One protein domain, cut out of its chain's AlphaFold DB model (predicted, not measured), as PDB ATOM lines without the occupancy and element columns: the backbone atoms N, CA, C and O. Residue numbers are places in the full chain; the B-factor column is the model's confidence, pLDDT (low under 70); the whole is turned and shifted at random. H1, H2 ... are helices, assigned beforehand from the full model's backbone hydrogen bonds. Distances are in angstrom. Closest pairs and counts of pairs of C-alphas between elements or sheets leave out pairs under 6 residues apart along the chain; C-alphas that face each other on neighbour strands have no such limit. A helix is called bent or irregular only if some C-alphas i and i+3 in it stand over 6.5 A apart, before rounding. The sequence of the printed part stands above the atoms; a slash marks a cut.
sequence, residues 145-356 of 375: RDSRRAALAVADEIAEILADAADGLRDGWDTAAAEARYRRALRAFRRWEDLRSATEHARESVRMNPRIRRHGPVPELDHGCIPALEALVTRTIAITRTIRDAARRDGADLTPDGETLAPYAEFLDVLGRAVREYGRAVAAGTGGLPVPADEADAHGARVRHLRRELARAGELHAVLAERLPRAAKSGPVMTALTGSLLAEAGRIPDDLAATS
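This is residues 145 to 356 of the 375 residues of the protein "FUSC family protein" of Streptomyces sp. SID5474 (UniProt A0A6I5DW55). Six helices, H1 to H6, lie nearly lengthwise in a rod-shaped up-and-down bundle, each running against the one before it in the chain, and H7 follows H6 end to end. H2, H1, H4 and H5 lie side by side in one layer; H3 and the H6-H7 row cover one side of it. Residues 207 to 215 stick out at one end. The printed part has 212 residues with seven named helices, H1 to H7 in chain order, and no named strand: all helix, compact, radius of gyration of the C-alphas 19.2 A, spans 65 by 31 by 21 A.

H1, residues 145 to 171, begins at C-alpha (84.007, 22.082, 56.977) and is 38.8 A long. H2 is residues 175 to 208, 50.0 A; H3 225 to 247, 32.9 A; H4 261 to 284, 34.8 A. H5, residues 293 to 330, 53.8 A, is irregular, with C-alphas 322 and 325 7.2 A apart, and has a kink of 53 degrees near residue 323. H6 is residues 332 to 346; H7, 348 to 356, ends at C-alpha (87.751, 4.631, 47.621).

H1 and H4 touch, closest C-alphas Ala 166 and Ala 265, 4.0 A. H1 and H2 form a hairpin, closest C-alphas Val 154 and Ala 188, 6.3 A. H3 touches H2, C-alphas Ala 178 and Arg 244 at 4.8 A, and H6, Arg 235 and Glu 344 at 5.7 A. H4 and H5 form a hairpin at a shallow tilt of 21 degrees. H7 touches H5, C-alphas Leu 310 and Pro 349 at 5.3 A. H1 and H5 are apart. Each O i to N i+4 pair is within hydrogen-bond range in H1, H2, H3, H4 and H6; in H5 30 of 34, in H7 4 of 5.

The farthest C-alphas, Arg 214 and Gly 251, are 65.7 A apart. The printed part has no cut. The links H2 to H3 and H3 to H4 are long. Mean pLDDT of the printed part is 79.1; 42 residues are under 70, among them 200 to 220 and 250 to 258.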
ATOM      1  N   ARG A 145      85.383  22.587  56.802       49.84
ATOM      2  CA  ARG A 145      84.007  22.082  56.977       49.84
ATOM      3  C   ARG A 145      83.047  22.586  55.888       49.84
ATOM      4  O   ARG A 145      82.168  21.831  55.477       49.84
ATOM      5  N   ASP A 146      83.239  23.804  55.393       63.69
ATOM      6  CA  ASP A 146      82.497  24.363  54.263       63.69
ATOM      7  C   ASP A 146      82.898  23.680  52.950       63.69
ATOM      8  O   ASP A 146      82.028  23.396  52.136       63.69
ATOM      9  N   SER A 147      84.172  23.304  52.770       72.12
ATOM     10  CA  SER A 147      84.643  22.597  51.566       72.12
ATOM     11  C   SER A 147      84.031  21.200  51.429       72.12
ATOM     12  O   SER A 147      83.610  20.818  50.342       72.12
ATOM     13  N   ARG A 148      83.903  20.442  52.526       78.38
ATOM     14  CA  ARG A 148      83.228  19.130  52.520       78.38
ATOM     15  C   ARG A 148      81.725  19.228  52.278       78.38
ATOM     16  O   ARG A 148      81.167  18.423  51.539       78.38
ATOM     17  N   ARG A 149      81.065  20.230  52.867       79.94
ATOM     18  CA  ARG A 149      79.643  20.511  52.606       79.94
ATOM     19  C   ARG A 149      79.409  20.978  51.173       79.94
ATOM     20  O   ARG A 149      78.420  20.590  50.567       79.94
ATOM     21  N   ALA A 150      80.321  21.771  50.622       81.94
ATOM     22  CA  ALA A 150      80.285  22.181  49.227       81.94
ATOM     23  C   ALA A 150      80.526  20.992  48.284       81.94
ATOM     24  O   ALA A 150      79.804  20.857  47.302       81.94
ATOM     25  N   ALA A 151      81.461  20.089  48.608       86.44
ATOM     26  CA  ALA A 151      81.660  18.836  47.878       86.44
ATOM     27  C   ALA A 151      80.391  17.968  47.875       86.44
ATOM     28  O   ALA A 151      79.983  17.483  46.821       86.44
ATOM     29  N   LEU A 152      79.727  17.837  49.031       89.75
ATOM     30  CA  LEU A 152      78.429  17.170  49.137       89.75
ATOM     31  C   LEU A 152      77.368  17.853  48.271       89.75
ATOM     32  O   LEU A 152      76.686  17.172  47.522       89.75
ATOM     33  N   ALA A 153      77.264  19.182  48.318       89.00
ATOM     34  CA  ALA A 153      76.285  19.924  47.526       89.00
ATOM     35  C   ALA A 153      76.500  19.765  46.010       89.00
ATOM     36  O   ALA A 153      75.530  19.695  45.258       89.00
ATOM     37  N   VAL A 154      77.758  19.694  45.557       90.56
ATOM     38  CA  VAL A 154      78.097  19.397  44.158       90.56
ATOM     39  C   VAL A 154      77.689  17.966  43.803       90.56
ATOM     40  O   VAL A 154      77.033  17.762  42.785       90.56
ATOM     41  N   ALA A 155      78.025  16.983  44.643       92.06
ATOM     42  CA  ALA A 155      77.638  15.590  44.426       92.06
ATOM     43  C   ALA A 155      76.110  15.403  44.413       92.06
ATOM     44  O   ALA A 155      75.584  14.729  43.530       92.06
ATOM     45  N   ASP A 156      75.385  16.039  45.334       93.50
ATOM     46  CA  ASP A 156      73.921  16.005  45.389       93.50
ATOM     47  C   ASP A 156      73.301  16.620  44.128       93.50
ATOM     48  O   ASP A 156      72.385  16.034  43.551       93.50
ATOM     49  N   GLU A 157      73.830  17.746  43.638       92.81
ATOM     50  CA  GLU A 157      73.350  18.337  42.388       92.81
ATOM     51  C   GLU A 157      73.605  17.428  41.179       92.81
ATOM     52  O   GLU A 157      72.728  17.297  40.327       92.81
ATOM     53  N   ILE A 158      74.776  16.790  41.093       93.75
ATOM     54  CA  ILE A 158      75.073  15.819  40.033       93.75
ATOM     55  C   ILE A 158      74.098  14.643  40.106       93.75
ATOM     56  O   ILE A 158      73.523  14.263  39.089       93.75
ATOM     57  N   ALA A 159      73.874  14.096  41.302       94.50
ATOM     58  CA  ALA A 159      72.944  12.996  41.519       94.50
ATOM     59  C   ALA A 159      71.512  13.358  41.097       94.50
ATOM     60  O   ALA A 159      70.837  12.543  40.474       94.50
ATOM     61  N   GLU A 160      71.057  14.577  41.398       94.88
ATOM     62  CA  GLU A 160      69.763  15.088  40.932       94.88
ATOM     63  C   GLU A 160      69.717  15.245  39.408       94.88
ATOM     64  O   GLU A 160      68.729  14.867  38.795       94.88
ATOM     65  N   ILE A 161      70.780  15.749  38.771       94.12
ATOM     66  CA  ILE A 161      70.833  15.862  37.305       94.12
ATOM     67  C   ILE A 161      70.765  14.482  36.636       94.12
ATOM     68  O   ILE A 161      70.122  14.354  35.594       94.12
ATOM     69  N   LEU A 162      71.429  13.470  37.205       93.69
ATOM     70  CA  LEU A 162      71.416  12.099  36.692       93.69
ATOM     71  C   LEU A 162      70.052  11.427  36.880       93.69
ATOM     72  O   LEU A 162      69.562  10.820  35.933       93.69
ATOM     73  N   ALA A 163      69.421  11.579  38.047       93.69
ATOM     74  CA  ALA A 163      68.075  11.058  38.311       93.69
ATOM     75  C   ALA A 163      67.034  11.717  37.399       93.69
ATOM     76  O   ALA A 163      66.294  11.049  36.686       93.69
ATOM     77  N   ASP A 164      67.076  13.042  37.304       91.62
ATOM     78  CA  ASP A 164      66.240  13.781  36.373       91.62
ATOM     79  C   ASP A 164      66.465  13.346  34.902       91.62
ATOM     80  O   ASP A 164      65.584  13.488  34.049       91.62
ATOM     81  N   ALA A 165      67.688  12.913  34.568       90.25
ATOM     82  CA  ALA A 165      67.991  12.390  33.249       90.25
ATOM     83  C   ALA A 165      67.462  10.969  33.048       90.25
ATOM     84  O   ALA A 165      66.995  10.655  31.960       90.25
ATOM     85  N   ALA A 166      67.471  10.132  34.082       91.25
ATOM     86  CA  ALA A 166      66.788   8.850  34.051       91.25
ATOM     87  C   ALA A 166      65.284   9.025  33.791       91.25
ATOM     88  O   ALA A 166      64.742   8.364  32.907       91.25
ATOM     89  N   ASP A 167      64.638   9.960  34.489       89.81
ATOM     90  CA  ASP A 167      63.203  10.225  34.342       89.81
ATOM     91  C   ASP A 167      62.851  10.672  32.926       89.81
ATOM     92  O   ASP A 167      61.942  10.127  32.307       89.81
ATOM     93  N   GLY A 168      63.645  11.570  32.341       86.94
ATOM     94  CA  GLY A 168      63.431  11.945  30.950       86.94
ATOM     95  C   GLY A 168      63.573  10.755  29.987       86.94
ATOM     96  O   GLY A 168      62.815  10.649  29.027       86.94
ATOM     97  N   LEU A 169      64.521   9.830  30.204       85.50
ATOM     98  CA  LEU A 169      64.646   8.637  29.345       85.50
ATOM     99  C   LEU A 169      63.431   7.693  29.459       85.50
ATOM    100  O   LEU A 169      63.204   6.913  28.536       85.50
ATOM    101  N   ARG A 170      62.656   7.758  30.552       86.56
ATOM    102  CA  ARG A 170      61.425   6.970  30.758       86.56
ATOM    103  C   ARG A 170      60.182   7.644  30.203       86.56
ATOM    104  O   ARG A 170      59.355   6.972  29.601       86.56
ATOM    105  N   ASP A 171      60.066   8.948  30.419       82.81
ATOM    106  CA  ASP A 171      58.837   9.699  30.153       82.81
ATOM    107  C   ASP A 171      58.894  10.462  28.819       82.81
ATOM    108  O   ASP A 171      57.882  10.962  28.328       82.81
ATOM    109  N   GLY A 172      60.078  10.522  28.204       76.50
ATOM    110  CA  GLY A 172      60.359  11.319  27.019       76.50
ATOM    111  C   GLY A 172      60.820  12.735  27.370       76.50
ATOM    112  O   GLY A 172      60.733  13.201  28.508       76.50
ATOM    113  N   TRP A 173      61.340  13.442  26.366       75.88
ATOM    114  CA  TRP A 173      61.885  14.788  26.534       75.88
ATOM    115  C   TRP A 173      61.359  15.722  25.460       75.88
ATOM    116  O   TRP A 173      61.332  15.363  24.283       75.88
ATOM    117  N   ASP A 174      61.077  16.962  25.850       77.88
ATOM    118  CA  ASP A 174      61.085  18.070  24.905       77.88
ATOM    119  C   ASP A 174      62.483  18.725  24.841       77.88
ATOM    120  O   ASP A 174      63.343  18.584  25.726       77.88
ATOM    121  N   THR A 175      62.718  19.479  23.770       81.81
ATOM    122  CA  THR A 175      63.983  20.188  23.533       81.81
ATOM    123  C   THR A 175      64.304  21.217  24.628       81.81
ATOM    124  O   THR A 175      65.479  21.494  24.898       81.81
ATOM    125  N   ALA A 176      63.288  21.797  25.274       85.50
ATOM    126  CA  ALA A 176      63.456  22.822  26.299       85.50
ATOM    127  C   ALA A 176      63.925  22.225  27.637       85.50
ATOM    128  O   ALA A 176      64.822  22.784  28.278       85.50
ATOM    129  N   ALA A 177      63.386  21.070  28.024       85.19
ATOM    130  CA  ALA A 177      63.745  20.294  29.201       85.19
ATOM    131  C   ALA A 177      65.188  19.790  29.098       85.19
ATOM    132  O   ALA A 177      65.979  19.978  30.029       85.19
ATOM    133  N   ALA A 178      65.576  19.247  27.939       85.62
ATOM    134  CA  ALA A 178      66.948  18.807  27.700       85.62
ATOM    135  C   ALA A 178      67.958  19.977  27.765       85.62
ATOM    136  O   ALA A 178      69.018  19.864  28.389       85.62
ATOM    137  N   GLU A 179      67.618  21.147  27.207       88.19
ATOM    138  CA  GLU A 179      68.451  22.356  27.304       88.19
ATOM    139  C   GLU A 179      68.527  22.913  28.737       88.19
ATOM    140  O   GLU A 179      69.590  23.345  29.191       88.19
ATOM    141  N   ALA A 180      67.421  22.916  29.486       88.44
ATOM    142  CA  ALA A 180      67.409  23.351  30.882       88.44
ATOM    143  C   ALA A 180      68.337  22.491  31.753       88.44
ATOM    144  O   ALA A 180      69.075  23.031  32.588       88.44
ATOM    145  N   ARG A 181      68.354  21.176  31.511       87.06
ATOM    146  CA  ARG A 181      69.205  20.214  32.217       87.06
ATOM    147  C   ARG A 181      70.680  20.360  31.865       87.06
ATOM    148  O   ARG A 181      71.509  20.431  32.770       87.06
ATOM    149  N   TYR A 182      71.012  20.541  30.586       90.56
ATOM    150  CA  TYR A 182      72.379  20.874  30.173       90.56
ATOM    151  C   TYR A 182      72.880  22.170  30.840       90.56
ATOM    152  O   TYR A 182      73.976  22.219  31.401       90.56
ATOM    153  N   ARG A 183      72.044  23.220  30.889       90.94
ATOM    154  CA  ARG A 183      72.384  24.461  31.612       90.94
ATOM    155  C   ARG A 183      72.547  24.247  33.119       90.94
ATOM    156  O   ARG A 183      73.338  24.961  33.737       90.94
ATOM    157  N   ARG A 184      71.812  23.302  33.715       89.75
ATOM    158  CA  ARG A 184      71.973  22.897  35.120       89.75
ATOM    159  C   ARG A 184      73.324  22.216  35.349       89.75
ATOM    160  O   ARG A 184      74.038  22.639  36.249       89.75
ATOM    161  N   ALA A 185      73.733  21.296  34.478       88.75
ATOM    162  CA  ALA A 185      75.060  20.675  34.534       88.75
ATOM    163  C   ALA A 185      76.202  21.707  34.426       88.75
ATOM    164  O   ALA A 185      77.145  21.676  35.212       88.75
ATOM    165  N   LEU A 186      76.077  22.710  33.546       86.69
ATOM    166  CA  LEU A 186      77.050  23.812  33.472       86.69
ATOM    167  C   LEU A 186      77.088  24.683  34.743       86.69
ATOM    168  O   LEU A 186      78.129  25.254  35.065       86.69
ATOM    169  N   ARG A 187      75.964  24.834  35.458       84.19
ATOM    170  CA  ARG A 187      75.938  25.521  36.764       84.19
ATOM    171  C   ARG A 187      76.644  24.700  37.839       84.19
ATOM    172  O   ARG A 187      77.385  25.291  38.622       84.19
ATOM    173  N   ALA A 188      76.440  23.384  37.855       81.19
ATOM    174  CA  ALA A 188      77.146  22.474  38.755       81.19
ATOM    175  C   ALA A 188      78.670  22.563  38.554       81.19
ATOM    176  O   ALA A 188      79.417  22.648  39.524       81.19
ATOM    177  N   PHE A 189      79.123  22.671  37.300       83.19
ATOM    178  CA  PHE A 189      80.539  22.868  36.977       83.19
ATOM    179  C   PHE A 189      81.130  24.155  37.524       83.19
ATOM    180  O   PHE A 189      82.163  24.104  38.178       83.19
ATOM    181  N   ARG A 190      80.445  25.289  37.367       78.62
ATOM    182  CA  ARG A 190      80.923  26.546  37.966       78.62
ATOM    183  C   ARG A 190      81.035  26.455  39.490       78.62
ATOM    184  O   ARG A 190      82.012  26.921  40.060       78.62
ATOM    185  N   ARG A 191      80.076  25.794  40.151       77.56
ATOM    186  CA  ARG A 191      80.143  25.554  41.603       77.56
ATOM    187  C   ARG A 191      81.313  24.653  41.999       77.56
ATOM    188  O   ARG A 191      81.931  24.880  43.036       77.56
ATOM    189  N   TRP A 192      81.622  23.643  41.188       85.06
ATOM    190  CA  TRP A 192      82.813  22.820  41.377       85.06
ATOM    191  C   TRP A 192      84.107  23.626  41.171       85.06
ATOM    192  O   TRP A 192      85.022  23.483  41.977       85.06
ATOM    193  N   GLU A 193      84.185  24.509  40.171       75.94
ATOM    194  CA  GLU A 193      85.353  25.381  39.967       75.94
ATOM    195  C   GLU A 193      85.594  26.295  41.174       75.94
ATOM    196  O   GLU A 193      86.729  26.409  41.645       75.94
ATOM    197  N   ASP A 194      84.525  26.886  41.717       74.00
ATOM    198  CA  ASP A 194      84.581  27.703  42.932       74.00
ATOM    199  C   ASP A 194      85.102  26.887  44.128       74.00
ATOM    200  O   ASP A 194      85.977  27.344  44.870       74.00
ATOM    201  N   LEU A 195      84.617  25.649  44.294       78.62
ATOM    202  CA  LEU A 195      85.086  24.720  45.323       78.62
ATOM    203  C   LEU A 195      86.561  24.341  45.130       78.62
ATOM    204  O   LEU A 195      87.332  24.382  46.093       78.62
ATOM    205  N   ARG A 196      86.972  23.977  43.911       80.88
ATOM    206  CA  ARG A 196      88.357  23.609  43.589       80.88
ATOM    207  C   ARG A 196      89.293  24.764  43.912       80.88
ATOM    208  O   ARG A 196      90.249  24.576  44.660       80.88
ATOM    209  N   SER A 197      88.963  25.962  43.435       70.56
ATOM    210  CA  SER A 197      89.733  27.174  43.703       70.56
ATOM    211  C   SER A 197      89.819  27.463  45.203       70.56
ATOM    212  O   SER A 197      90.905  27.696  45.731       70.56
ATOM    213  N   ALA A 198      88.705  27.375  45.935       68.00
ATOM    214  CA  ALA A 198      88.705  27.558  47.385       68.00
ATOM    215  C   ALA A 198      89.595  26.529  48.110       68.00
ATOM    216  O   ALA A 198      90.286  26.880  49.067       68.00
ATOM    217  N   THR A 199      89.610  25.278  47.644       71.94
ATOM    218  CA  THR A 199      90.390  24.187  48.251       71.94
ATOM    219  C   THR A 199      91.887  24.318  47.952       71.94
ATOM    220  O   THR A 199      92.708  24.153  48.853       71.94
ATOM    221  N   GLU A 200      92.261  24.676  46.721       68.38
ATOM    222  CA  GLU A 200      93.650  24.964  46.330       68.38
ATOM    223  C   GLU A 200      94.230  26.128  47.145       68.38
ATOM    224  O   GLU A 200      95.312  26.015  47.723       68.38
ATOM    225  N   HIS A 201      93.468  27.213  47.293       60.78
ATOM    226  CA  HIS A 201      93.881  28.358  48.102       60.78
ATOM    227  C   HIS A 201      93.949  28.035  49.602       60.78
ATOM    228  O   HIS A 201      94.821  28.551  50.310       60.78
ATOM    229  N   ALA A 202      93.065  27.167  50.110       62.09
ATOM    230  CA  ALA A 202      93.126  26.693  51.491       62.09
ATOM    231  C   ALA A 202      94.406  25.880  51.753       62.09
ATOM    232  O   ALA A 202      95.088  26.131  52.749       62.09
ATOM    233  N   ARG A 203      94.784  24.980  50.833       64.81
ATOM    234  CA  ARG A 203      96.042  24.209  50.886       64.81
ATOM    235  C   ARG A 203      97.270  25.116  50.933       64.81
ATOM    236  O   ARG A 203      98.144  24.951  51.786       64.81
ATOM    237  N   GLU A 204      97.317  26.110  50.052       56.72
ATOM    238  CA  GLU A 204      98.413  27.082  50.004       56.72
ATOM    239  C   GLU A 204      98.498  27.914  51.299       56.72
ATOM    240  O   GLU A 204      99.583  28.130  51.846       56.72
ATOM    241  N   SER A 205      97.349  28.289  51.867       50.62
ATOM    242  CA  SER A 205      97.265  29.069  53.109       50.62
ATOM    243  C   SER A 205      97.765  28.304  54.340       50.62
ATOM    244  O   SER A 205      98.438  28.886  55.195       50.62
ATOM    245  N   VAL A 206      97.482  26.999  54.437       58.41
ATOM    246  CA  VAL A 206      98.018  26.141  55.513       58.41
ATOM    247  C   VAL A 206      99.543  26.060  55.425       58.41
ATOM    248  O   VAL A 206     100.223  26.113  56.453       58.41
ATOM    249  N   ARG A 207     100.096  26.004  54.207       57.09
ATOM    250  CA  ARG A 207     101.547  25.992  53.983       57.09
ATOM    251  C   ARG A 207     102.214  27.307  54.396       57.09
ATOM    252  O   ARG A 207     103.332  27.277  54.905       57.09
ATOM    253  N   MET A 208     101.541  28.442  54.202       48.81
ATOM    254  CA  MET A 208     102.099  29.772  54.475       48.81
ATOM    255  C   MET A 208     101.862  30.294  55.905       48.81
ATOM    256  O   MET A 208     102.553  31.223  56.319       48.81
ATOM    257  N   ASN A 209     100.936  29.719  56.690       48.94
ATOM    258  CA  ASN A 209     100.591  30.244  58.017       48.94
ATOM    259  C   ASN A 209     101.030  29.331  59.189       48.94
ATOM    260  O   ASN A 209     100.327  28.377  59.543       48.94
ATOM    261  N   PRO A 210     102.131  29.656  59.896       48.88
ATOM    262  CA  PRO A 210     102.639  28.842  61.003       48.88
ATOM    263  C   PRO A 210     101.702  28.776  62.224       48.88
ATOM    264  O   PRO A 210     101.846  27.870  63.044       48.88
ATOM    265  N   ARG A 211     100.717  29.682  62.358       51.12
ATOM    266  CA  ARG A 211      99.732  29.646  63.460       51.12
ATOM    267  C   ARG A 211      98.660  28.564  63.283       51.12
ATOM    268  O   ARG A 211      98.132  28.087  64.288       51.12
ATOM    269  N   ILE A 212      98.377  28.141  62.047       52.31
ATOM    270  CA  ILE A 212      97.408  27.068  61.756       52.31
ATOM    271  C   ILE A 212      97.969  25.711  62.199       52.31
ATOM    272  O   ILE A 212      97.250  24.927  62.808       52.31
ATOM    273  N   ARG A 213      99.285  25.491  62.059       50.84
ATOM    274  CA  ARG A 213      99.974  24.289  62.574       50.84
ATOM    275  C   ARG A 213      99.837  24.094  64.091       50.84
ATOM    276  O   ARG A 213      99.999  22.975  64.563       50.84
ATOM    277  N   ARG A 214      99.562  25.159  64.860       50.53
ATOM    278  CA  ARG A 214      99.389  25.091  66.324       50.53
ATOM    279  C   ARG A 214      97.976  24.703  66.774       50.53
ATOM    280  O   ARG A 214      97.836  24.280  67.913       50.53
ATOM    281  N   HIS A 215      96.955  24.829  65.922       47.94
ATOM    282  CA  HIS A 215      95.550  24.579  66.290       47.94
ATOM    283  C   HIS A 215      95.044  23.178  65.886       47.94
ATOM    284  O   HIS A 215      93.842  22.926  65.907       47.94
ATOM    285  N   GLY A 216      95.959  22.254  65.571       50.12
ATOM    286  CA  GLY A 216      95.657  20.859  65.227       50.12
ATOM    287  C   GLY A 216      95.501  20.603  63.719       50.12
ATOM    288  O   GLY A 216      95.461  21.553  62.932       50.12
ATOM    289  N   PRO A 217      95.458  19.323  63.292       52.22
ATOM    290  CA  PRO A 217      95.265  18.953  61.891       52.22
ATOM    291  C   PRO A 217      93.913  19.468  61.405       52.22
ATOM    292  O   PRO A 217      92.881  19.192  62.022       52.22
ATOM    293  N   VAL A 218      93.903  20.223  60.309       55.78
ATOM    294  CA  VAL A 218      92.647  20.676  59.718       55.78
ATOM    295  C   VAL A 218      92.110  19.553  58.825       55.78
ATOM    296  O   VAL A 218      92.865  19.056  57.993       55.78
ATOM    297  N   PRO A 219      90.841  19.131  58.977       57.12
ATOM    298  CA  PRO A 219      90.281  18.064  58.162       57.12
ATOM    299  C   PRO A 219      90.228  18.490  56.686       57.12
ATOM    300  O   PRO A 219      89.384  19.299  56.299       57.12
ATOM    301  N   GLU A 220      91.125  17.959  55.862       66.56
ATOM    302  CA  GLU A 220      91.202  18.280  54.435       66.56
ATOM    303  C   GLU A 220      90.279  17.386  53.595       66.56
ATOM    304  O   GLU A 220      89.849  16.316  54.043       66.56
ATOM    305  N   LEU A 221      89.924  17.841  52.390       71.44
ATOM    306  CA  LEU A 221      89.392  16.943  51.363       71.44
ATOM    307  C   LEU A 221      90.521  16.014  50.921       71.44
ATOM    308  O   LEU A 221      91.633  16.484  50.659       71.44
ATOM    309  N   ASP A 222      90.218  14.722  50.829       71.31
ATOM    310  CA  ASP A 222      91.185  13.728  50.380       71.31
ATOM    311  C   ASP A 222      91.697  14.074  48.970       71.31
ATOM    312  O   ASP A 222      90.994  14.698  48.165       71.31
ATOM    313  N   HIS A 223      92.944  13.714  48.668       67.75
ATOM    314  CA  HIS A 223      93.601  14.075  47.412       67.75
ATOM    315  C   HIS A 223      92.848  13.538  46.188       67.75
ATOM    316  O   HIS A 223      92.781  14.234  45.175       67.75
ATOM    317  N   GLY A 224      92.203  12.375  46.313       74.81
ATOM    318  CA  GLY A 224      91.357  11.804  45.266       74.81
ATOM    319  C   GLY A 224      90.018  12.524  45.056       74.81
ATOM    320  O   GLY A 224      89.452  12.443  43.969       74.81
ATOM    321  N   CYS A 225      89.508  13.278  46.039       81.69
ATOM    322  CA  CYS A 225      88.144  13.812  45.971       81.69
ATOM    323  C   CYS A 225      87.929  14.862  44.880       81.69
ATOM    324  O   CYS A 225      86.890  14.871  44.221       81.69
ATOM    325  N   ILE A 226      88.894  15.767  44.703       83.69
ATOM    326  CA  ILE A 226      88.779  16.850  43.720       83.69
ATOM    327  C   ILE A 226      88.769  16.292  42.283       83.69
ATOM    328  O   ILE A 226      87.820  16.618  41.565       83.69
ATOM    329  N   PRO A 227      89.720  15.419  41.880       84.25
ATOM    330  CA  PRO A 227      89.684  14.769  40.568       84.25
ATOM    331  C   PRO A 227      88.422  13.936  40.317       84.25
ATOM    332  O   PRO A 227      87.865  13.988  39.224       84.25
ATOM    333  N   ALA A 228      87.922  13.199  41.317       86.12
ATOM    334  CA  ALA A 228      86.692  12.424  41.147       86.12
ATOM    335  C   ALA A 228      85.467  13.319  40.912       86.12
ATOM    336  O   ALA A 228      84.686  13.060  39.999       86.12
ATOM    337  N   LEU A 229      85.304  14.400  41.684       87.62
ATOM    338  CA  LEU A 229      84.215  15.358  41.453       87.62
ATOM    339  C   LEU A 229      84.339  16.052  40.091       87.62
ATOM    340  O   LEU A 229      83.329  16.248  39.420       87.62
ATOM    341  N   GLU A 230      85.557  16.389  39.663       88.94
ATOM    342  CA  GLU A 230      85.816  16.952  38.332       88.94
ATOM    343  C   GLU A 230      85.337  16.017  37.224       88.94
ATOM    344  O   GLU A 230      84.604  16.427  36.315       88.94
ATOM    345  N   ALA A 231      85.711  14.744  37.328       88.69
ATOM    346  CA  ALA A 231      85.333  13.740  36.356       88.69
ATOM    347  C   ALA A 231      83.812  13.518  36.345       88.69
ATOM    348  O   ALA A 231      83.203  13.501  35.274       88.69
ATOM    349  N   LEU A 232      83.171  13.456  37.518       90.94
ATOM    350  CA  LEU A 232      81.715  13.348  37.640       90.94
ATOM    351  C   LEU A 232      80.975  14.497  36.955       90.94
ATOM    352  O   LEU A 232      80.046  14.264  36.176       90.94
ATOM    353  N   VAL A 233      81.374  15.740  37.224       91.06
ATOM    354  CA  VAL A 233      80.739  16.913  36.618       91.06
ATOM    355  C   VAL A 233      80.945  16.910  35.104       91.06
ATOM    356  O   VAL A 233      79.989  17.115  34.354       91.06
ATOM    357  N   THR A 234      82.172  16.650  34.649       90.75
ATOM    358  CA  THR A 234      82.523  16.641  33.221       90.75
ATOM    359  C   THR A 234      81.699  15.609  32.456       90.75
ATOM    360  O   THR A 234      81.100  15.925  31.425       90.75
ATOM    361  N   ARG A 235      81.574  14.395  33.000       90.75
ATOM    362  CA  ARG A 235      80.772  13.319  32.400       90.75
ATOM    363  C   ARG A 235      79.281  13.626  32.440       90.75
ATOM    364  O   ARG A 235      78.576  13.375  31.471       90.75
ATOM    365  N   THR A 236      78.792  14.253  33.507       92.44
ATOM    366  CA  THR A 236      77.389  14.700  33.592       92.44
ATOM    367  C   THR A 236      77.071  15.758  32.530       92.44
ATOM    368  O   THR A 236      76.004  15.728  31.911       92.44
ATOM    369  N   ILE A 237      78.007  16.671  32.246       92.69
ATOM    370  CA  ILE A 237      77.890  17.605  31.115       92.69
ATOM    371  C   ILE A 237      77.840  16.838  29.791       92.69
ATOM    372  O   ILE A 237      76.988  17.141  28.958       92.69
ATOM    373  N   ALA A 238      78.710  15.845  29.590       91.31
ATOM    374  CA  ALA A 238      78.731  15.047  28.365       91.31
ATOM    375  C   ALA A 238      77.421  14.262  28.153       91.31
ATOM    376  O   ALA A 238      76.836  14.317  27.069       91.31
ATOM    377  N   ILE A 239      76.899  13.619  29.201       90.69
ATOM    378  CA  ILE A 239      75.608  12.911  29.205       90.69
ATOM    379  C   ILE A 239      74.468  13.864  28.835       90.69
ATOM    380  O   ILE A 239      73.746  13.637  27.863       90.69
ATOM    381  N   THR A 240      74.326  14.976  29.565       91.69
ATOM    382  CA  THR A 240      73.237  15.941  29.330       91.69
ATOM    383  C   THR A 240      73.344  16.623  27.968       91.69
ATOM    384  O   THR A 240      72.323  16.889  27.332       91.69
ATOM    385  N   ARG A 241      74.564  16.856  27.473       90.75
ATOM    386  CA  ARG A 241      74.816  17.339  26.113       90.75
ATOM    387  C   ARG A 241      74.361  16.334  25.063       90.75
ATOM    388  O   ARG A 241      73.702  16.737  24.113       90.75
ATOM    389  N   THR A 242      74.696  15.060  25.238       89.31
ATOM    390  CA  THR A 242      74.347  13.988  24.294       89.31
ATOM    391  C   THR A 242      72.831  13.850  24.184       89.31
ATOM    392  O   THR A 242      72.294  13.831  23.078       89.31
ATOM    393  N   ILE A 243      72.131  13.850  25.322       86.50
ATOM    394  CA  ILE A 243      70.663  13.817  25.375       86.50
ATOM    395  C   ILE A 243      70.066  15.040  24.668       86.50
ATOM    396  O   ILE A 243      69.179  14.904  23.829       86.50
ATOM    397  N   ARG A 244      70.576  16.242  24.955       89.25
ATOM    398  CA  ARG A 244      70.123  17.477  24.302       89.25
ATOM    399  C   ARG A 244      70.348  17.459  22.792       89.25
ATOM    400  O   ARG A 244      69.479  17.893  22.040       89.25
ATOM    401  N   ASP A 245      71.514  17.008  22.349       87.31
ATOM    402  CA  ASP A 245      71.860  16.974  20.931       87.31
ATOM    403  C   ASP A 245      71.009  15.920  20.193       87.31
ATOM    404  O   ASP A 245      70.623  16.156  19.050       87.31
ATOM    405  N   ALA A 246      70.634  14.819  20.857       83.12
ATOM    406  CA  ALA A 246      69.655  13.860  20.344       83.12
ATOM    407  C   ALA A 246      68.240  14.462  20.258       83.12
ATOM    408  O   ALA A 246      67.604  14.342  19.216       83.12
ATOM    409  N   ALA A 247      67.785  15.175  21.296       81.19
ATOM    410  CA  ALA A 247      66.462  15.814  21.341       81.19
ATOM    411  C   ALA A 247      66.265  16.920  20.288       81.19
ATOM    412  O   ALA A 247      65.140  17.238  19.921       81.19
ATOM    413  N   ARG A 248      67.354  17.518  19.790       82.81
ATOM    414  CA  ARG A 248      67.317  18.564  18.753       82.81
ATOM    415  C   ARG A 248      67.281  18.043  17.321       82.81
ATOM    416  O   ARG A 248      67.102  18.849  16.413       82.81
ATOM    417  N   ARG A 249      67.545  16.757  17.087       79.12
ATOM    418  CA  ARG A 249      67.594  16.218  15.724       79.12
ATOM    419  C   ARG A 249      66.180  15.987  15.198       79.12
ATOM    420  O   ARG A 249      65.432  15.201  15.772       79.12
ATOM    421  N   ASP A 250      65.849  16.632  14.080       56.12
ATOM    422  CA  ASP A 250      64.584  16.412  13.371       56.12
ATOM    423  C   ASP A 250      64.430  14.933  12.976       56.12
ATOM    424  O   ASP A 250      65.350  14.327  12.421       56.12
ATOM    425  N   GLY A 251      63.267  14.346  13.279       53.41
ATOM    426  CA  GLY A 251      62.961  12.938  12.997       53.41
ATOM    427  C   GLY A 251      63.560  11.925  13.981       53.41
ATOM    428  O   GLY A 251      63.488  10.724  13.722       53.41
ATOM    429  N   ALA A 252      64.151  12.370  15.096       56.56
ATOM    430  CA  ALA A 252      64.541  11.477  16.180       56.56
ATOM    431  C   ALA A 252      63.288  10.955  16.898       56.56
ATOM    432  O   ALA A 252      62.667  11.676  17.679       56.56
ATOM    433  N   ASP A 253      62.926   9.698  16.643       59.53
ATOM    434  CA  ASP A 253      61.942   9.006  17.464       59.53
ATOM    435  C   ASP A 253      62.584   8.658  18.816       59.53
ATOM    436  O   ASP A 253      63.246   7.635  18.983       59.53
ATOM    437  N   LEU A 254      62.483   9.599  19.756       63.19
ATOM    438  CA  LEU A 254      62.856   9.418  21.159       63.19
ATOM    439  C   LEU A 254      61.655   8.956  21.988       63.19
ATOM    440  O   LEU A 254      61.637   9.192  23.199       63.19
ATOM    441  N   THR A 255      60.636   8.355  21.360       64.19
ATOM    442  CA  THR A 255      59.572   7.727  22.137       64.19
ATOM    443  C   THR A 255      60.200   6.715  23.091       64.19
ATOM    444  O   THR A 255      61.069   5.937  22.684       64.19
ATOM    445  N   PRO A 256      59.825   6.743  24.380       64.62
ATOM    446  CA  PRO A 256      60.268   5.741  25.327       64.62
ATOM    447  C   PRO A 256      59.812   4.367  24.844       64.62
ATOM    448  O   PRO A 256      58.661   3.979  25.017       64.62
ATOM    449  N   ASP A 257      60.713   3.621  24.212       67.12
ATOM    450  CA  ASP A 257      60.407   2.289  23.695       67.12
ATOM    451  C   ASP A 257      60.356   1.238  24.813       67.12
ATOM    452  O   ASP A 257      60.030   0.081  24.563       67.12
ATOM    453  N   GLY A 258      60.653   1.639  26.058       64.25
ATOM    454  CA  GLY A 258      60.649   0.812  27.268       64.25
ATOM    455  C   GLY A 258      61.727  -0.278  27.274       64.25
ATOM    456  O   GLY A 258      62.276  -0.602  28.321       64.25
ATOM    457  N   GLU A 259      62.079  -0.815  26.111       73.56
ATOM    458  CA  GLU A 259      63.024  -1.905  25.916       73.56
ATOM    459  C   GLU A 259      64.464  -1.401  25.768       73.56
ATOM    460  O   GLU A 259      65.380  -2.002  26.341       73.56
ATOM    461  N   THR A 260      64.680  -0.282  25.062       79.19
ATOM    462  CA  THR A 260      66.017   0.284  24.857       79.19
ATOM    463  C   THR A 260      66.340   1.321  25.916       79.19
ATOM    464  O   THR A 260      67.398   1.226  26.525       79.19
ATOM    465  N   LEU A 261      65.460   2.295  26.168       82.06
ATOM    466  CA  LEU A 261      65.777   3.445  27.030       82.06
ATOM    467  C   LEU A 261      65.624   3.177  28.536       82.06
ATOM    468  O   LEU A 261      66.394   3.728  29.329       82.06
ATOM    469  N   ALA A 262      64.699   2.307  28.956       86.00
ATOM    470  CA  ALA A 262      64.473   2.049  30.385       86.00
ATOM    471  C   ALA A 262      65.689   1.426  31.104       86.00
ATOM    472  O   ALA A 262      65.996   1.863  32.216       86.00
ATOM    473  N   PRO A 263      66.448   0.489  30.494       87.62
ATOM    474  CA  PRO A 263      67.702   0.008  31.073       87.62
ATOM    475  C   PRO A 263      68.758   1.112  31.272       87.62
ATOM    476  O   PRO A 263      69.469   1.112  32.275       87.62
ATOM    477  N   TYR A 264      68.850   2.084  30.355       87.50
ATOM    478  CA  TYR A 264      69.754   3.233  30.517       87.50
ATOM    479  C   TYR A 264      69.270   4.177  31.621       87.50
ATOM    480  O   TYR A 264      70.090   4.688  32.381       87.50
ATOM    481  N   ALA A 265      67.956   4.373  31.753       90.19
ATOM    482  CA  ALA A 265      67.380   5.125  32.863       90.19
ATOM    483  C   ALA A 265      67.706   4.477  34.220       90.19
ATOM    484  O   ALA A 265      68.158   5.158  35.138       90.19
ATOM    485  N   GLU A 266      67.551   3.154  34.347       91.38
ATOM    486  CA  GLU A 266      67.940   2.431  35.568       91.38
ATOM    487  C   GLU A 266      69.428   2.622  35.894       91.38
ATOM    488  O   GLU A 266      69.791   2.860  37.050       91.38
ATOM    489  N   PHE A 267      70.291   2.565  34.882       90.88
ATOM    490  CA  PHE A 267      71.719   2.782  35.065       90.88
ATOM    491  C   PHE A 267      72.049   4.202  35.549       90.88
ATOM    492  O   PHE A 267      72.828   4.351  36.493       90.88
ATOM    493  N   LEU A 268      71.426   5.240  34.976       91.88
ATOM    494  CA  LEU A 268      71.596   6.622  35.441       91.88
ATOM    495  C   LEU A 268      71.109   6.817  36.886       91.88
ATOM    496  O   LEU A 268      71.760   7.533  37.647       91.88
ATOM    497  N   ASP A 269      70.040   6.135  37.303       93.44
ATOM    498  CA  ASP A 269      69.571   6.162  38.694       93.44
ATOM    499  C   ASP A 269      70.554   5.510  39.666       93.44
ATOM    500  O   ASP A 269      70.811   6.045  40.749       93.44
ATOM    501  N   VAL A 270      71.107   4.347  39.303       91.94
ATOM    502  CA  VAL A 270      72.142   3.685  40.111       91.94
ATOM    503  C   VAL A 270      73.379   4.577  40.213       91.94
ATOM    504  O   VAL A 270      73.909   4.755  41.308       91.94
ATOM    505  N   LEU A 271      73.794   5.221  39.120       91.19
ATOM    506  CA  LEU A 271      74.888   6.192  39.153       91.19
ATOM    507  C   LEU A 271      74.567   7.404  40.031       91.19
ATOM    508  O   LEU A 271      75.401   7.802  40.841       91.19
ATOM    509  N   GLY A 272      73.361   7.968  39.934       92.69
ATOM    510  CA  GLY A 272      72.924   9.068  40.793       92.69
ATOM    511  C   GLY A 272      72.965   8.692  42.277       92.69
ATOM    512  O   GLY A 272      73.467   9.459  43.103       92.69
ATOM    513  N   ARG A 273      72.517   7.478  42.630       92.00
ATOM    514  CA  ARG A 273      72.648   6.936  43.992       92.00
ATOM    515  C   ARG A 273      74.110   6.791  44.411       92.00
ATOM    516  O   ARG A 273      74.462   7.266  45.489       92.00
ATOM    517  N   ALA A 274      74.962   6.215  43.564       90.56
ATOM    518  CA  ALA A 274      76.389   6.062  43.843       90.56
ATOM    519  C   ALA A 274      77.076   7.417  44.093       90.56
ATOM    520  O   ALA A 274      77.802   7.569  45.073       90.56
ATOM    521  N   VAL A 275      76.795   8.433  43.269       91.50
ATOM    522  CA  VAL A 275      77.343   9.790  43.434       91.50
ATOM    523  C   VAL A 275      76.876  10.435  44.742       91.50
ATOM    524  O   VAL A 275      77.674  11.050  45.452       91.50
ATOM    525  N   ARG A 276      75.603  10.270  45.108       91.94
ATOM    526  CA  ARG A 276      75.065  10.782  46.377       91.94
ATOM    527  C   ARG A 276      75.743  10.131  47.582       91.94
ATOM    528  O   ARG A 276      76.124  10.811  48.536       91.94
ATOM    529  N   GLU A 277      75.929   8.817  47.535       89.00
ATOM    530  CA  GLU A 277      76.642   8.073  48.576       89.00
ATOM    531  C   GLU A 277      78.117   8.469  48.655       89.00
ATOM    532  O   GLU A 277      78.654   8.624  49.753       89.00
ATOM    533  N   TYR A 278      78.749   8.733  47.510       88.12
ATOM    534  CA  TYR A 278      80.096   9.282  47.447       88.12
ATOM    535  C   TYR A 278      80.185  10.643  48.143       88.12
ATOM    536  O   TYR A 278      80.999  10.817  49.049       88.12
ATOM    537  N   GLY A 279      79.296  11.584  47.809       88.31
ATOM    538  CA  GLY A 279      79.235  12.893  48.465       88.31
ATOM    539  C   GLY A 279      79.081  12.784  49.984       88.31
ATOM    540  O   GLY A 279      79.778  13.469  50.735       88.31
ATOM    541  N   ARG A 280      78.222  11.870  50.459       87.50
ATOM    542  CA  ARG A 280      78.028  11.591  51.894       87.50
ATOM    543  C   ARG A 280      79.269  10.991  52.550       87.50
ATOM    544  O   ARG A 280      79.590  11.359  53.680       87.50
ATOM    545  N   ALA A 281      79.967  10.087  51.863       83.75
ATOM    546  CA  ALA A 281      81.220   9.510  52.340       83.75
ATOM    547  C   ALA A 281      82.318  10.580  52.460       83.75
ATOM    548  O   ALA A 281      82.969  10.660  53.503       83.75
ATOM    549  N   VAL A 282      82.454  11.460  51.460       81.62
ATOM    550  CA  VAL A 282      83.391  12.598  51.469       81.62
ATOM    551  C   VAL A 282      83.061  13.592  52.584       81.62
ATOM    552  O   VAL A 282      83.953  14.036  53.307       81.62
ATOM    553  N   ALA A 283      81.780  13.918  52.774       81.88
ATOM    554  CA  ALA A 283      81.340  14.834  53.825       81.88
ATOM    555  C   ALA A 283      81.643  14.312  55.234       81.88
ATOM    556  O   ALA A 283      81.962  15.089  56.136       81.88
ATOM    557  N   ALA A 284      81.533  12.995  55.404       77.62
ATOM    558  CA  ALA A 284      81.750  12.303  56.663       77.62
ATOM    559  C   ALA A 284      83.201  11.895  56.926       77.62
ATOM    560  O   ALA A 284      83.514  11.524  58.054       77.62
ATOM    561  N   GLY A 285      84.070  11.909  55.912       72.31
ATOM    562  CA  GLY A 285      85.481  11.576  56.084       72.31
ATOM    563  C   GLY A 285      86.124  12.493  57.120       72.31
ATOM    564  O   GLY A 285      85.767  13.663  57.221       72.31
ATOM    565  N   THR A 286      87.063  11.986  57.916       63.78
ATOM    566  CA  THR A 286      87.648  12.747  59.035       63.78
ATOM    567  C   THR A 286      88.993  13.382  58.713       63.78
ATOM    568  O   THR A 286      89.480  14.194  59.492       63.78
ATOM    569  N   GLY A 287      89.549  13.139  57.521       62.44
ATOM    570  CA  GLY A 287      90.821  13.729  57.087       62.44
ATOM    571  C   GLY A 287      91.995  13.310  57.971       62.44
ATOM    572  O   GLY A 287      92.824  14.146  58.313       62.44
ATOM    573  N   GLY A 288      92.016  12.045  58.405       58.00
ATOM    574  CA  GLY A 288      93.097  11.472  59.213       58.00
ATOM    575  C   GLY A 288      93.043  11.789  60.711       58.00
ATOM    576  O   GLY A 288      93.942  11.386  61.446       58.00
ATOM    577  N   LEU A 289      92.012  12.489  61.192       62.09
ATOM    578  CA  LEU A 289      91.810  12.708  62.625       62.09
ATOM    579  C   LEU A 289      91.279  11.435  63.310       62.09
ATOM    580  O   LEU A 289      90.441  10.749  62.716       62.09
ATOM    581  N   PRO A 290      91.703  11.141  64.556       61.03
ATOM    582  CA  PRO A 290      91.110  10.080  65.364       61.03
ATOM    583  C   PRO A 290      89.615  10.337  65.570       61.03
ATOM    584  O   PRO A 290      89.215  11.445  65.929       61.03
ATOM    585  N   VAL A 291      88.802   9.311  65.345       69.88
ATOM    586  CA  VAL A 291      87.335   9.374  65.392       69.88
ATOM    587  C   VAL A 291      86.838   8.331  66.390       69.88
ATOM    588  O   VAL A 291      87.452   7.262  66.467       69.88
ATOM    589  N   PRO A 292      85.757   8.590  67.150       76.31
ATOM    590  CA  PRO A 292      85.111   7.552  67.949       76.31
ATOM    591  C   PRO A 292      84.771   6.310  67.109       76.31
ATOM    592  O   PRO A 292      84.440   6.433  65.927       76.31
ATOM    593  N   ALA A 293      84.830   5.123  67.723       75.75
ATOM    594  CA  ALA A 293      84.600   3.847  67.037       75.75
ATOM    595  C   ALA A 293      83.255   3.817  66.283       75.75
ATOM    596  O   ALA A 293      83.220   3.439  65.115       75.75
ATOM    597  N   ASP A 294      82.190   4.341  66.894       77.94
ATOM    598  CA  ASP A 294      80.846   4.393  66.304       77.94
ATOM    599  C   ASP A 294      80.795   5.201  64.989       77.94
ATOM    600  O   ASP A 294      80.114   4.834  64.029       77.94
ATOM    601  N   GLU A 295      81.543   6.305  64.913       73.25
ATOM    602  CA  GLU A 295      81.629   7.144  63.712       73.25
ATOM    603  C   GLU A 295      82.498   6.495  62.624       73.25
ATOM    604  O   GLU A 295      82.184   6.606  61.433       73.25
ATOM    605  N   ALA A 296      83.560   5.784  63.019       73.62
ATOM    606  CA  ALA A 296      84.397   5.009  62.108       73.62
ATOM    607  C   ALA A 296      83.617   3.836  61.486       73.62
ATOM    608  O   ALA A 296      83.681   3.626  60.270       73.62
ATOM    609  N   ASP A 297      82.808   3.136  62.283       79.62
ATOM    610  CA  ASP A 297      81.929   2.061  61.819       79.62
ATOM    611  C   ASP A 297      80.851   2.583  60.865       79.62
ATOM    612  O   ASP A 297      80.615   1.992  59.801       79.62
ATOM    613  N   ALA A 298      80.245   3.732  61.183       79.94
ATOM    614  CA  ALA A 298      79.287   4.402  60.308       79.94
ATOM    615  C   ALA A 298      79.923   4.840  58.977       79.94
ATOM    616  O   ALA A 298      79.318   4.673  57.913       79.94
ATOM    617  N   HIS A 299      81.150   5.371  59.001       78.31
ATOM    618  CA  HIS A 299      81.892   5.714  57.787       78.31
ATOM    619  C   HIS A 299      82.215   4.464  56.953       78.31
ATOM    620  O   HIS A 299      81.935   4.435  55.752       78.31
ATOM    621  N   GLY A 300      82.695   3.390  57.584       78.00
ATOM    622  CA  GLY A 300      82.950   2.112  56.920       78.00
ATOM    623  C   GLY A 300      81.689   1.503  56.297       78.00
ATOM    624  O   GLY A 300      81.742   0.965  55.190       78.00
ATOM    625  N   ALA A 301      80.533   1.627  56.955       83.75
ATOM    626  CA  ALA A 301      79.250   1.195  56.404       83.75
ATOM    627  C   ALA A 301      78.864   1.981  55.138       83.75
ATOM    628  O   ALA A 301      78.417   1.368  54.165       83.75
ATOM    629  N   ARG A 302      79.096   3.301  55.115       82.25
ATOM    630  CA  ARG A 302      78.868   4.152  53.931       82.25
ATOM    631  C   ARG A 302      79.798   3.790  52.779       82.25
ATOM    632  O   ARG A 302      79.326   3.624  51.664       82.25
ATOM    633  N   VAL A 303      81.090   3.582  53.041       81.44
ATOM    634  CA  VAL A 303      82.054   3.160  52.005       81.44
ATOM    635  C   VAL A 303      81.671   1.798  51.418       81.44
ATOM    636  O   VAL A 303      81.693   1.621  50.201       81.44
ATOM    637  N   ARG A 304      81.243   0.837  52.250       83.44
ATOM    638  CA  ARG A 304      80.719  -0.453  51.763       83.44
ATOM    639  C   ARG A 304      79.454  -0.282  50.921       83.44
ATOM    640  O   ARG A 304      79.293  -0.978  49.925       83.44
ATOM    641  N   HIS A 305      78.556   0.619  51.314       85.94
ATOM    642  CA  HIS A 305      77.347   0.915  50.552       85.94
ATOM    643  C   HIS A 305      77.668   1.554  49.193       85.94
ATOM    644  O   HIS A 305      77.200   1.045  48.179       85.94
ATOM    645  N   LEU A 306      78.560   2.548  49.158       85.62
ATOM    646  CA  LEU A 306      79.090   3.131  47.924       85.62
ATOM    647  C   LEU A 306      79.669   2.052  46.999       85.62
ATOM    648  O   LEU A 306      79.275   1.973  45.843       85.62
ATOM    649  N   ARG A 307      80.551   1.178  47.503       84.88
ATOM    650  CA  ARG A 307      81.148   0.099  46.693       84.88
ATOM    651  C   ARG A 307      80.105  -0.850  46.101       84.88
ATOM    652  O   ARG A 307      80.280  -1.297  44.975       84.88
ATOM    653  N   ARG A 308      79.017  -1.136  46.825       88.31
ATOM    654  CA  ARG A 308      77.903  -1.945  46.301       88.31
ATOM    655  C   ARG A 308      77.169  -1.241  45.163       88.31
ATOM    656  O   ARG A 308      76.907  -1.878  44.151       88.31
ATOM    657  N   GLU A 309      76.883   0.052  45.297       87.62
ATOM    658  CA  GLU A 309      76.254   0.822  44.215       87.62
ATOM    659  C   GLU A 309      77.182   0.951  42.995       87.62
ATOM    660  O   GLU A 309      76.716   0.831  41.865       87.62
ATOM    661  N   LEU A 310      78.497   1.110  43.197       86.44
ATOM    662  CA  LEU A 310      79.483   1.125  42.108       86.44
ATOM    663  C   LEU A 310      79.580  -0.228  41.393       86.44
ATOM    664  O   LEU A 310      79.599  -0.261  40.165       86.44
ATOM    665  N   ALA A 311      79.591  -1.335  42.139       86.50
ATOM    666  CA  ALA A 311      79.571  -2.678  41.561       86.50
ATOM    667  C   ALA A 311      78.296  -2.904  40.736       86.50
ATOM    668  O   ALA A 311      78.372  -3.324  39.585       86.50
ATOM    669  N   ARG A 312      77.133  -2.516  41.277       89.00
ATOM    670  CA  ARG A 312      75.853  -2.578  40.561       89.00
ATOM    671  C   ARG A 312      75.852  -1.713  39.297       89.00
ATOM    672  O   ARG A 312      75.322  -2.135  38.273       89.00
ATOM    673  N   ALA A 313      76.445  -0.519  39.349       88.00
ATOM    674  CA  ALA A 313      76.609   0.332  38.173       88.00
ATOM    675  C   ALA A 313      77.480  -0.359  37.111       88.00
ATOM    676  O   ALA A 313      77.113  -0.363  35.939       88.00
ATOM    677  N   GLY A 314      78.589  -0.985  37.514       85.62
ATOM    678  CA  GLY A 314      79.462  -1.750  36.619       85.62
ATOM    679  C   GLY A 314      78.759  -2.944  35.964       85.62
ATOM    680  O   GLY A 314      78.875  -3.140  34.756       85.62
ATOM    681  N   GLU A 315      77.970  -3.702  36.728       88.75
ATOM    682  CA  GLU A 315      77.168  -4.820  36.208       88.75
ATOM    683  C   GLU A 315      76.125  -4.348  35.187       88.75
ATOM    684  O   GLU A 315      76.039  -4.895  34.086       88.75
ATOM    685  N   LEU A 316      75.365  -3.294  35.508       88.62
ATOM    686  CA  LEU A 316      74.394  -2.712  34.577       88.62
ATOM    687  C   LEU A 316      75.075  -2.178  33.318       88.62
ATOM    688  O   LEU A 316      74.580  -2.397  32.216       88.62
ATOM    689  N   HIS A 317      76.225  -1.524  33.466       89.19
ATOM    690  CA  HIS A 317      77.012  -1.049  32.338       89.19
ATOM    691  C   HIS A 317      77.421  -2.200  31.405       89.19
ATOM    692  O   HIS A 317      77.235  -2.091  30.192       89.19
ATOM    693  N   ALA A 318      77.903  -3.323  31.949       88.25
ATOM    694  CA  ALA A 318      78.251  -4.505  31.161       88.25
ATOM    695  C   ALA A 318      77.034  -5.076  30.408       88.25
ATOM    696  O   ALA A 318      77.107  -5.322  29.204       88.25
ATOM    697  N   VAL A 319      75.883  -5.192  31.080       88.81
ATOM    698  CA  VAL A 319      74.627  -5.648  30.454       88.81
ATOM    699  C   VAL A 319      74.180  -4.703  29.332       88.81
ATOM    700  O   VAL A 319      73.728  -5.157  28.278       88.81
ATOM    701  N   LEU A 320      74.297  -3.387  29.526       87.94
ATOM    702  CA  LEU A 320      73.963  -2.396  28.500       87.94
ATOM    703  C   LEU A 320      74.912  -2.474  27.298       87.94
ATOM    704  O   LEU A 320      74.453  -2.365  26.158       87.94
ATOM    705  N   ALA A 321      76.202  -2.721  27.534       87.44
ATOM    706  CA  ALA A 321      77.191  -2.906  26.477       87.44
ATOM    707  C   ALA A 321      76.871  -4.115  25.588       87.44
ATOM    708  O   ALA A 321      76.903  -4.005  24.362       87.44
ATOM    709  N   GLU A 322      76.463  -5.239  26.179       88.31
ATOM    710  CA  GLU A 322      76.018  -6.424  25.431       88.31
ATOM    711  C   GLU A 322      74.727  -6.178  24.632       88.31
ATOM    712  O   GLU A 322      74.496  -6.796  23.589       88.31
ATOM    713  N   ARG A 323      73.867  -5.267  25.103       86.00
ATOM    714  CA  ARG A 323      72.611  -4.894  24.433       86.00
ATOM    715  C   ARG A 323      72.783  -3.821  23.358       86.00
ATOM    716  O   ARG A 323      71.862  -3.635  22.560       86.00
ATOM    717  N   LEU A 324      73.944  -3.168  23.270       82.94
ATOM    718  CA  LEU A 324      74.220  -2.102  22.301       82.94
ATOM    719  C   LEU A 324      73.916  -2.494  20.836       82.94
ATOM    720  O   LEU A 324      73.296  -1.693  20.137       82.94
ATOM    721  N   PRO A 325      74.225  -3.717  20.350       83.06
ATOM    722  CA  PRO A 325      73.874  -4.123  18.987       83.06
ATOM    723  C   PRO A 325      72.363  -4.194  18.725       83.06
ATOM    724  O   PRO A 325      71.943  -4.087  17.575       83.06
ATOM    725  N   ARG A 326      71.536  -4.403  19.762       77.56
ATOM    726  CA  ARG A 326      70.069  -4.359  19.642       77.56
ATOM    727  C   ARG A 326      69.580  -2.916  19.580       77.56
ATOM    728  O   ARG A 326      68.846  -2.595  18.655       77.56
ATOM    729  N   ALA A 327      70.074  -2.052  20.469       73.38
ATOM    730  CA  ALA A 327      69.795  -0.612  20.446       73.38
ATOM    731  C   ALA A 327      70.190   0.037  19.106       73.38
ATOM    732  O   ALA A 327      69.513   0.933  18.609       73.38
ATOM    733  N   ALA A 328      71.257  -0.469  18.476       72.62
ATOM    734  CA  ALA A 328      71.724   0.013  17.183       72.62
ATOM    735  C   ALA A 328      70.737  -0.230  16.025       72.62
ATOM    736  O   ALA A 328      70.807   0.444  14.996       72.62
ATOM    737  N   LYS A 329      69.813  -1.187  16.182       77.56
ATOM    738  CA  LYS A 329      68.768  -1.485  15.191       77.56
ATOM    739  C   LYS A 329      67.615  -0.481  15.236       77.56
ATOM    740  O   LYS A 329      66.887  -0.388  14.255       77.56
ATOM    741  N   SER A 330      67.494   0.296  16.316       74.50
ATOM    742  CA  SER A 330      66.459   1.324  16.501       74.50
ATOM    743  C   SER A 330      66.752   2.628  15.738       74.50
ATOM    744  O   SER A 330      65.951   3.556  15.758       74.50
ATOM    745  N   GLY A 331      67.887   2.709  15.034       76.69
ATOM    746  CA  GLY A 331      68.217   3.794  14.109       76.69
ATOM    747  C   GLY A 331      69.424   4.645  14.532       76.69
ATOM    748  O   GLY A 331      69.862   4.594  15.682       76.69
ATOM    749  N   PRO A 332      69.982   5.468  13.620       77.94
ATOM    750  CA  PRO A 332      71.283   6.122  13.810       77.94
ATOM    751  C   PRO A 332      71.359   7.063  15.017       77.94
ATOM    752  O   PRO A 332      72.405   7.168  15.660       77.94
ATOM    753  N   VAL A 333      70.261   7.760  15.329       76.94
ATOM    754  CA  VAL A 333      70.193   8.671  16.482       76.94
ATOM    755  C   VAL A 333      70.245   7.886  17.790       76.94
ATOM    756  O   VAL A 333      70.985   8.272  18.693       76.94
ATOM    757  N   MET A 334      69.531   6.761  17.865       77.81
ATOM    758  CA  MET A 334      69.489   5.927  19.061       77.81
ATOM    759  C   MET A 334      70.809   5.197  19.302       77.81
ATOM    760  O   MET A 334      71.292   5.168  20.432       77.81
ATOM    761  N   THR A 335      71.464   4.718  18.242       82.38
ATOM    762  CA  THR A 335      72.824   4.159  18.315       82.38
ATOM    763  C   THR A 335      73.824   5.170  18.868       82.38
ATOM    764  O   THR A 335      74.623   4.843  19.744       82.38
ATOM    765  N   ALA A 336      73.788   6.409  18.363       82.62
ATOM    766  CA  ALA A 336      74.695   7.462  18.806       82.62
ATOM    767  C   ALA A 336      74.431   7.849  20.268       82.62
ATOM    768  O   ALA A 336      75.373   7.948  21.049       82.62
ATOM    769  N   LEU A 337      73.160   8.018  20.650       83.50
ATOM    770  CA  LEU A 337      72.768   8.350  22.018       83.50
ATOM    771  C   LEU A 337      73.206   7.261  23.003       83.50
ATOM    772  O   LEU A 337      73.928   7.551  23.951       83.50
ATOM    773  N   THR A 338      72.806   6.013  22.767       83.06
ATOM    774  CA  THR A 338      73.094   4.889  23.672       83.06
ATOM    775  C   THR A 338      74.586   4.578  23.751       83.06
ATOM    776  O   THR A 338      75.104   4.396  24.850       83.06
ATOM    777  N   GLY A 339      75.309   4.618  22.627       85.38
ATOM    778  CA  GLY A 339      76.761   4.424  22.602       85.38
ATOM    779  C   GLY A 339      77.527   5.514  23.354       85.38
ATOM    780  O   GLY A 339      78.420   5.204  24.144       85.38
ATOM    781  N   SER A 340      77.158   6.786  23.167       85.94
ATOM    782  CA  SER A 340      77.768   7.899  23.903       85.94
ATOM    783  C   SER A 340      77.415   7.867  25.390       85.94
ATOM    784  O   SER A 340      78.306   8.020  26.219       85.94
ATOM    785  N   LEU A 341      76.152   7.604  25.750       83.19
ATOM    786  CA  LEU A 341      75.743   7.449  27.150       83.19
ATOM    787  C   LEU A 341      76.527   6.333  27.833       83.19
ATOM    788  O   LEU A 341      77.072   6.547  28.913       83.19
ATOM    789  N   LEU A 342      76.629   5.174  27.182       85.31
ATOM    790  CA  LEU A 342      77.376   4.034  27.687       85.31
ATOM    791  C   LEU A 342      78.847   4.405  27.923       85.31
ATOM    792  O   LEU A 342      79.364   4.175  29.013       85.31
ATOM    793  N   ALA A 343      79.505   5.031  26.945       86.12
ATOM    794  CA  ALA A 343      80.914   5.408  27.046       86.12
ATOM    795  C   ALA A 343      81.195   6.436  28.159       86.12
ATOM    796  O   ALA A 343      82.184   6.301  28.884       86.12
ATOM    797  N   GLU A 344      80.341   7.451  28.304       83.56
ATOM    798  CA  GLU A 344      80.538   8.536  29.275       83.56
ATOM    799  C   GLU A 344      80.251   8.087  30.712       83.56
ATOM    800  O   GLU A 344      81.034   8.346  31.635       83.56
ATOM    801  N   ALA A 345      79.145   7.369  30.897       76.19
ATOM    802  CA  ALA A 345      78.688   6.910  32.199       76.19
ATOM    803  C   ALA A 345      79.442   5.656  32.683       76.19
ATOM    804  O   ALA A 345      79.626   5.474  33.885       76.19
ATOM    805  N   GLY A 346      79.956   4.834  31.762       74.56
ATOM    806  CA  GLY A 346      80.675   3.592  32.061       74.56
ATOM    807  C   GLY A 346      81.970   3.745  32.840       74.56
ATOM    808  O   GLY A 346      82.332   2.840  33.576       74.56
ATOM    809  N   ARG A 347      82.644   4.896  32.736       77.56
ATOM    810  CA  ARG A 347      83.885   5.142  33.491       77.56
ATOM    811  C   ARG A 347      83.709   6.012  34.745       77.56
ATOM    812  O   ARG A 347      84.697   6.345  35.385       77.56
ATOM    813  N   ILE A 348      82.469   6.368  35.110       77.75
ATOM    814  CA  ILE A 348      82.161   6.977  36.419       77.75
ATOM    815  C   ILE A 348      82.478   6.005  37.569       77.75
ATOM    816  O   ILE A 348      83.096   6.436  38.543       77.75
ATOM    817  N   PRO A 349      82.089   4.714  37.493       75.19
ATOM    818  CA  PRO A 349      82.378   3.775  38.565       75.19
ATOM    819  C   PRO A 349      83.873   3.607  38.833       75.19
ATOM    820  O   PRO A 349      84.269   3.590  39.995       75.19
ATOM    821  N   ASP A 350      84.689   3.561  37.777       75.56
ATOM    822  CA  ASP A 350      86.146   3.424  37.874       75.56
ATOM    823  C   ASP A 350      86.791   4.636  38.561       75.56
ATOM    824  O   ASP A 350      87.598   4.471  39.480       75.56
ATOM    825  N   ASP A 351      86.386   5.854  38.180       76.19
ATOM    826  CA  ASP A 351      86.883   7.093  38.792       76.19
ATOM    827  C   ASP A 351      86.554   7.149  40.292       76.19
ATOM    828  O   ASP A 351      87.373   7.568  41.111       76.19
ATOM    829  N   LEU A 352      85.350   6.709  40.672       74.50
ATOM    830  CA  LEU A 352      84.921   6.677  42.069       74.50
ATOM    831  C   LEU A 352      85.602   5.553  42.856       74.50
ATOM    832  O   LEU A 352      86.009   5.773  44.000       74.50
ATOM    833  N   ALA A 353      85.779   4.378  42.250       71.38
ATOM    834  CA  ALA A 353      86.458   3.243  42.863       71.38
ATOM    835  C   ALA A 353      87.920   3.576  43.193       71.38
ATOM    836  O   ALA A 353      88.336   3.340  44.331       71.38
ATOM    837  N   ALA A 354      88.638   4.218  42.264       70.44
ATOM    838  CA  ALA A 354      90.034   4.635  42.428       70.44
ATOM    839  C   ALA A 354      90.260   5.569  43.632       70.44
ATOM    840  O   ALA A 354      91.342   5.590  44.209       70.44
ATOM    841  N   THR A 355      89.238   6.324  44.046       67.25
ATOM    842  CA  THR A 355      89.310   7.207  45.227       67.25
ATOM    843  C   THR A 355      88.866   6.557  46.532       67.25
ATOM    844  O   THR A 355      89.045   7.135  47.598       67.25
ATOM    845  N   SER A 356      88.260   5.370  46.460       56.28
ATOM    846  CA  SER A 356      87.751   4.631  47.621       56.28
ATOM    847  C   SER A 356      88.734   3.585  48.152       56.28
ATOM    848  O   SER A 356      88.453   2.942  49.171       56.28
TER     849      SER A 356